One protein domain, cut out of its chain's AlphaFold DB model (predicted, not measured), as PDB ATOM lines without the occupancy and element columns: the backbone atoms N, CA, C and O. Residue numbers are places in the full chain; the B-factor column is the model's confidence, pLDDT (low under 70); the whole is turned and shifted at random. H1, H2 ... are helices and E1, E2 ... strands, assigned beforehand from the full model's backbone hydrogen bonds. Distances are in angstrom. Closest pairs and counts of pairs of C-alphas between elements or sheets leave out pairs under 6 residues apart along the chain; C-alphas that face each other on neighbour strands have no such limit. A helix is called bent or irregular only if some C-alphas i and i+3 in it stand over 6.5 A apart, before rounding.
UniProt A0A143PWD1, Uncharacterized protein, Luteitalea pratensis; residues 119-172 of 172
ATOM      1  N   PRO A 119     155.658 126.246 199.193       61.22
ATOM      2  CA  PRO A 119     155.491 124.849 199.579       61.22
ATOM      3  C   PRO A 119     154.359 124.216 198.757       61.22
ATOM      4  O   PRO A 119     153.185 124.568 198.898       61.22
ATOM      5  N   TRP A 120     154.705 123.277 197.878       69.94
ATOM      6  CA  TRP A 120     153.736 122.558 197.049       69.94
ATOM      7  C   TRP A 120     153.136 121.373 197.810       69.94
ATOM      8  O   TRP A 120     153.862 120.505 198.297       69.94
ATOM      9  N   LEU A 121     151.805 121.305 197.867       72.00
ATOM     10  CA  LEU A 121     151.050 120.257 198.559       72.00
ATOM     11  C   LEU A 121     150.550 119.221 197.549       72.00
ATOM     12  O   LEU A 121     149.359 119.100 197.257       72.00
ATOM     13  N   ALA A 122     151.496 118.510 196.945       69.25
ATOM     14  CA  ALA A 122     151.219 117.696 195.770       69.25
ATOM     15  C   ALA A 122     150.434 116.413 196.081       69.25
ATOM     16  O   ALA A 122     149.600 115.967 195.289       69.25
ATOM     17  N   THR A 123     150.699 115.815 197.241       69.94
ATOM     18  CA  THR A 123     150.084 114.558 197.675       69.94
ATOM     19  C   THR A 123     149.060 114.790 198.780       69.94
ATOM     20  O   THR A 123     149.056 115.822 199.450       69.94
ATOM     21  N   GLU A 124     148.179 113.810 198.997       73.00
ATOM     22  CA  GLU A 124     147.284 113.817 200.163       73.00
ATOM     23  C   GLU A 124     148.093 113.899 201.465       73.00
ATOM     24  O   GLU A 124     147.706 114.623 202.376       73.00
ATOM     25  N   ARG A 125     149.261 113.242 201.508       74.25
ATOM     26  CA  ARG A 125     150.184 113.294 202.643       74.25
ATOM     27  C   ARG A 125     150.776 114.679 202.856       74.25
ATOM     28  O   ARG A 125     150.778 115.140 203.984       74.25
ATOM     29  N   ASP A 126     151.227 115.349 201.797       74.12
ATOM     30  CA  ASP A 126     151.800 116.697 201.915       74.12
ATOM     31  C   ASP A 126     150.760 117.668 202.495       74.12
ATOM     32  O   ASP A 126     151.075 118.476 203.365       74.12
ATOM     33  N   LYS A 127     149.495 117.542 202.069       79.75
ATOM     34  CA  LYS A 127     148.378 118.328 202.617       79.75
ATOM     35  C   LYS A 127     148.125 117.988 204.068       79.75
ATOM     36  O   LYS A 127     148.042 118.892 204.885       79.75
ATOM     37  N   TRP A 128     148.019 116.704 204.389       76.44
ATOM     38  CA  TRP A 128     147.839 116.247 205.759       76.44
ATOM     39  C   TRP A 128     148.938 116.766 206.681       76.44
ATOM     40  O   TRP A 128     148.631 117.389 207.692       76.44
ATOM     41  N   ASP A 129     150.201 116.587 206.298       79.31
ATOM     42  CA  ASP A 129     151.353 117.071 207.052       79.31
ATOM     43  C   ASP A 129     151.300 118.595 207.210       79.31
ATOM     44  O   ASP A 129     151.582 119.098 208.295       79.31
ATOM     45  N   HIS A 130     150.897 119.339 206.173       79.31
ATOM     46  CA  HIS A 130     150.711 120.785 206.266       79.31
ATOM     47  C   HIS A 130     149.584 121.165 207.235       79.31
ATOM     48  O   HIS A 130     149.836 121.890 208.187       79.31
ATOM     49  N   PHE A 131     148.362 120.657 207.054       80.56
ATOM     50  CA  PHE A 131     147.220 121.011 207.907       80.56
ATOM     51  C   PHE A 131     147.428 120.584 209.366       80.56
ATOM     52  O   PHE A 131     147.098 121.346 210.272       80.56
ATOM     53  N   VAL A 132     148.030 119.417 209.614       81.88
ATOM     54  CA  VAL A 132     148.381 118.976 210.973       81.88
ATOM     55  C   VAL A 132     149.438 119.888 211.588       81.88
ATOM     56  O   VAL A 132     149.308 120.256 212.752       81.88
ATOM     57  N   ARG A 133     150.463 120.299 210.829       79.00
ATOM     58  CA  ARG A 133     151.471 121.253 211.323       79.00
ATOM     59  C   ARG A 133     150.877 122.633 211.606       79.00
ATOM     60  O   ARG A 133     151.229 123.222 212.619       79.00
ATOM     61  N   THR A 134     150.000 123.131 210.737       80.12
ATOM     62  CA  THR A 134     149.434 124.486 210.831       80.12
ATOM     63  C   THR A 134     148.384 124.602 211.936       80.12
ATOM     64  O   THR A 134     148.381 125.578 212.677       80.12
ATOM     65  N   PHE A 135     147.490 123.616 212.062       78.19
ATOM     66  CA  PHE A 135     146.337 123.696 212.969       78.19
ATOM     67  C   PHE A 135     146.474 122.824 214.225       78.19
ATOM     68  O   PHE A 135     145.746 123.040 215.193       78.19
ATOM     69  N   GLY A 136     147.403 121.861 214.251       78.31
ATOM     70  CA  GLY A 136     147.686 121.034 215.425       78.31
ATOM     71  C   GLY A 136     146.435 120.369 216.007       78.31
ATOM     72  O   GLY A 136     145.650 119.746 215.295       78.31
ATOM     73  N   THR A 137     146.233 120.524 217.318       76.94
ATOM     74  CA  THR A 137     145.069 119.992 218.050       76.94
ATOM     75  C   THR A 137     143.754 120.700 217.729       76.94
ATOM     76  O   THR A 137     142.697 120.194 218.090       76.94
ATOM     77  N   SER A 138     143.802 121.854 217.061       77.25
ATOM     78  CA  SER A 138     142.613 122.593 216.623       77.25
ATOM     79  C   SER A 138     142.062 122.082 215.287       77.25
ATOM     80  O   SER A 138     141.057 122.596 214.799       77.25
ATOM     81  N   LEU A 139     142.714 121.090 214.668       79.44
ATOM     82  CA  LEU A 139     142.265 120.497 213.416       79.44
ATOM     83  C   LEU A 139     141.150 119.472 213.655       79.44
ATOM     84  O   LEU A 139     141.403 118.349 214.092       79.44
ATOM     85  N   THR A 140     139.926 119.813 213.261       80.81
ATOM     86  CA  THR A 140     138.820 118.850 213.214       80.81
ATOM     87  C   THR A 140     138.791 118.150 211.855       80.81
ATOM     88  O   THR A 140     138.568 118.781 210.822       80.81
ATOM     89  N   LEU A 141     138.999 116.829 211.829       76.75
ATOM     90  CA  LEU A 141     139.134 116.063 210.576       76.75
ATOM     91  C   LEU A 141     137.900 116.119 209.673       76.75
ATOM     92  O   LEU A 141     138.019 115.995 208.458       76.75
ATOM     93  N   GLU A 142     136.718 116.305 210.250       78.00
ATOM     94  CA  GLU A 142     135.469 116.430 209.497       78.00
ATOM     95  C   GLU A 142     135.384 117.725 208.675       78.00
ATOM     96  O   GLU A 142     134.622 117.781 207.712       78.00
ATOM     97  N   TRP A 143     136.195 118.737 209.006       78.94
ATOM     98  CA  TRP A 143     136.272 119.996 208.260       78.94
ATOM     99  C   TRP A 143     137.193 119.910 207.045       78.94
ATOM    100  O   TRP A 143     137.123 120.759 206.156       78.94
ATOM    101  N   LEU A 144     138.049 118.885 206.968       82.25
ATOM    102  CA  LEU A 144     138.846 118.657 205.773       82.25
ATOM    103  C   LEU A 144     137.936 118.205 204.620       82.25
ATOM    104  O   LEU A 144     137.055 117.365 204.833       82.25
ATOM    105  N   PRO A 145     138.165 118.688 203.381       80.81
ATOM    106  CA  PRO A 145     137.443 118.199 202.213       80.81
ATOM    107  C   PRO A 145     137.570 116.680 202.117       80.81
ATOM    108  O   PRO A 145     138.683 116.158 202.045       80.81
ATOM    109  N   HIS A 146     136.452 115.955 202.118       85.44
ATOM    110  CA  HIS A 146     136.473 114.496 202.081       85.44
ATOM    111  C   HIS A 146     135.300 113.906 201.298       85.44
ATOM    112  O   HIS A 146     134.243 114.514 201.148       85.44
ATOM    113  N   LEU A 147     135.494 112.688 200.794       83.38
ATOM    114  CA  LEU A 147     134.448 111.845 200.219       83.38
ATOM    115  C   LEU A 147     134.402 110.515 200.961       83.38
ATOM    116  O   LEU A 147     135.441 109.903 201.214       83.38
ATOM    117  N   ARG A 148     133.189 110.052 201.271       85.19
ATOM    118  CA  ARG A 148     132.941 108.742 201.885       85.19
ATOM    119  C   ARG A 148     132.426 107.792 200.809       85.19
ATOM    120  O   ARG A 148     131.528 108.142 200.050       85.19
ATOM    121  N   PHE A 149     133.012 106.606 200.737       82.12
ATOM    122  CA  PHE A 149     132.628 105.542 199.814       82.12
ATOM    123  C   PHE A 149     132.192 104.315 200.605       82.12
ATOM    124  O   PHE A 149     132.810 104.003 201.620       82.12
ATOM    125  N   GLY A 150     131.195 103.597 200.093       81.94
ATOM    126  CA  GLY A 150     130.687 102.371 200.704       81.94
ATOM    127  C   GLY A 150     129.494 102.605 201.628       81.94
ATOM    128  O   GLY A 150     129.001 103.723 201.783       81.94
ATOM    129  N   THR A 151     129.019 101.515 202.212       76.94
ATOM    130  CA  THR A 151     127.873 101.477 203.123       76.94
ATOM    131  C   THR A 151     128.349 100.826 204.417       76.94
ATOM    132  O   THR A 151     129.175  99.917 204.340       76.94
ATOM    133  N   PRO A 152     127.888 101.272 205.601       78.88
ATOM    134  CA  PRO A 152     128.281 100.647 206.858       78.88
ATOM    135  C   PRO A 152     128.118  99.116 206.819       78.88
ATOM    136  O   PRO A 152     127.100  98.643 206.309       78.88
ATOM    137  N   PRO A 153     129.088  98.348 207.348       78.62
ATOM    138  CA  PRO A 153     130.266  98.798 208.105       78.62
ATOM    139  C   PRO A 153     131.479  99.220 207.248       78.62
ATOM    140  O   PRO A 153     132.388  99.867 207.766       78.62
ATOM    141  N   ASP A 154     131.492  98.930 205.946       81.25
ATOM    142  CA  ASP A 154     132.659  99.105 205.069       81.25
ATOM    143  C   ASP A 154     132.708 100.499 204.423       81.25
ATOM    144  O   ASP A 154     132.498 100.675 203.219       81.25
ATOM    145  N   VAL A 155     132.994 101.522 205.237       83.94
ATOM    146  CA  VAL A 155     133.123 102.913 204.773       83.94
ATOM    147  C   VAL A 155     134.592 103.312 204.627       83.94
ATOM    148  O   VAL A 155     135.348 103.331 205.593       83.94
ATOM    149  N   THR A 156     134.990 103.718 203.420       83.31
ATOM    150  CA  THR A 156     136.303 104.325 203.152       83.31
ATOM    151  C   THR A 156     136.173 105.841 203.047       83.31
ATOM    152  O   THR A 156     135.402 106.339 202.226       83.31
ATOM    153  N   VAL A 157     136.963 106.586 203.819       82.19
ATOM    154  CA  VAL A 157     137.051 108.051 203.721       82.19
ATOM    155  C   VAL A 157     138.298 108.428 202.927       82.19
ATOM    156  O   VAL A 157     139.377 107.901 203.179       82.19
ATOM    157  N   ARG A 158     138.153 109.325 201.947       80.62
ATOM    158  CA  ARG A 158     139.275 109.927 201.214       80.62
ATOM    159  C   ARG A 158     139.295 111.423 201.430       80.62
ATOM    160  O   ARG A 158     138.284 112.068 201.156       80.62
ATOM    161  N   TYR A 159     140.439 111.955 201.838       81.44
ATOM    162  CA  TYR A 159     140.632 113.387 202.033       81.44
ATOM    163  C   TYR A 159     141.171 114.051 200.759       81.44
ATOM    164  O   TYR A 159     141.834 113.421 199.938       81.44
ATOM    165  N   PHE A 160     140.851 115.332 200.571       81.81
ATOM    166  CA  PHE A 160     141.221 116.155 199.412       81.81
ATOM    167  C   PHE A 160     140.882 115.504 198.055       81.81
ATOM    168  O   PHE A 160     141.760 115.332 197.196       81.81
ATOM    169  N   PRO A 161     139.609 115.118 197.834       76.19
ATOM    170  CA  PRO A 161     139.183 114.340 196.667       76.19
ATOM    171  C   PRO A 161     139.393 115.070 195.333       76.19
ATOM    172  O   PRO A 161     139.622 114.432 194.302       76.19
ATOM    173  N   ASP A 162     139.337 116.399 195.361       72.81
ATOM    174  CA  ASP A 162     139.558 117.315 194.241       72.81
ATOM    175  C   ASP A 162     141.042 117.634 194.003       72.81
ATOM    176  O   ASP A 162     141.399 118.264 193.009       72.81
ATOM    177  N   ARG A 163     141.922 117.149 194.887       71.38
ATOM    178  CA  ARG A 163     143.361 117.403 194.887       71.38
ATOM    179  C   ARG A 163     143.734 118.877 195.065       71.38
ATOM    180  O   ARG A 163     144.890 119.214 194.813       71.38
ATOM    181  N   GLN A 164     142.869 119.686 195.663       73.25
ATOM    182  CA  GLN A 164     143.225 121.006 196.194       73.25
ATOM    183  C   GLN A 164     143.575 120.930 197.691       73.25
ATOM    184  O   GLN A 164     143.320 119.891 198.309       73.25
ATOM    185  N   PRO A 165     144.218 121.957 198.271       72.81
ATOM    186  CA  PRO A 165     145.011 122.990 197.587       72.81
ATOM    187  C   PRO A 165     146.287 122.391 196.962       72.81
ATOM    188  O   PRO A 165     146.827 121.421 197.485       72.81
ATOM    189  N   ILE A 166     146.770 122.936 195.841       70.69
ATOM    190  CA  ILE A 166     148.016 122.472 195.187       70.69
ATOM    191  C   ILE A 166     149.283 123.131 195.753       70.69
ATOM    192  O   ILE A 166     150.370 122.572 195.635       70.69
ATOM    193  N   GLY A 167     149.137 124.279 196.411       69.56
ATOM    194  CA  GLY A 167     150.192 125.024 197.091       69.56
ATOM    195  C   GLY A 167     149.575 126.013 198.077       69.56
ATOM    196  O   GLY A 167     148.371 126.271 198.023       69.56
ATOM    197  N   VAL A 168     150.392 126.534 198.984       67.62
ATOM    198  CA  VAL A 168     149.976 127.476 200.031       67.62
ATOM    199  C   VAL A 168     150.895 128.689 200.032       67.62
ATOM    200  O   VAL A 168     152.111 128.548 199.955       67.62
ATOM    201  N   VAL A 169     150.308 129.877 200.112       64.00
ATOM    202  CA  VAL A 169     151.028 131.135 200.330       64.00
ATOM    203  C   VAL A 169     150.636 131.595 201.726       64.00
ATOM    204  O   VAL A 169     149.441 131.646 202.018       64.00
ATOM    205  N   GLU A 170     151.605 131.873 202.600       57.91
ATOM    206  CA  GLU A 170     151.273 132.490 203.884       57.91
ATOM    207  C   GLU A 170     150.680 133.873 203.609       57.91
ATOM    208  O   GLU A 170     151.283 134.695 202.916       57.91
ATOM    209  N   ALA A 171     149.459 134.103 204.094       50.34
ATOM    210  CA  ALA A 171     148.922 135.449 204.158       50.34
ATOM    211  C   ALA A 171     149.730 136.179 205.236       50.34
ATOM    212  O   ALA A 171     149.691 135.773 206.398       50.34
ATOM    213  N   GLY A 172     150.524 137.164 204.813       38.28
ATOM    214  CA  GLY A 172     151.235 138.063 205.724       38.28
ATOM    215  C   GLY A 172     150.296 138.909 206.569       38.28
ATOM    216  O   GLY A 172     149.106 139.037 206.195       38.28
TER     217      GLY A 172
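AT A GLANCE: This is residues 119 to 172 of the 172 residues of an uncharacterized protein of Luteitalea pratensis (UniProt A0A143PWD1). One helix, H1, stands beside a small two-stranded hairpin, E1 and E2, which reaches out to one side; the unnamed tail, residues 160 to 172, runs the other way past the first end of H1. Residues 133 to 138 of H1 and the hairpin's turn, 150 to 155, stick out. The 54 printed residues run H1, E1, E2, an antiparallel sheet in mixed class, with under half in named elements. The whole is loose, radius of gyration of the C-alphas 12.7 A, spanning 44 by 23 by 14 A.

HOW THE PARTS SIT: H1, residues 124 to 138, has 9 of 11 O i to N i+4 pairs within hydrogen-bond range, and is irregular: C-alphas 134 and 137 are 9.6 A apart. E1, residues 146 to 149, and E2, residues 156 to 159, form an antiparallel hairpin at 161 degrees, with N 147 and O 158 2.9 A apart. The closest C-alphas of H1 and E2, Glu 124 and Tyr 159, are 6.9 A apart.

IN THESE COORDINATES: H1 starts at C-alpha 124 (147.284, 113.817, 200.163) and measures 19.2 A; E1 measures 10.0 A; E2, 10.1 A, ends at C-alpha 159 (140.632, 113.387, 202.033).

THE WHOLE: The farthest C-alphas, Pro 153 and Gly 172, are 44.6 A apart. The printed part has no cut, and both links are short. The model's pLDDT is under 70 at 119 to 120, 122 to 123 and 167 to 172.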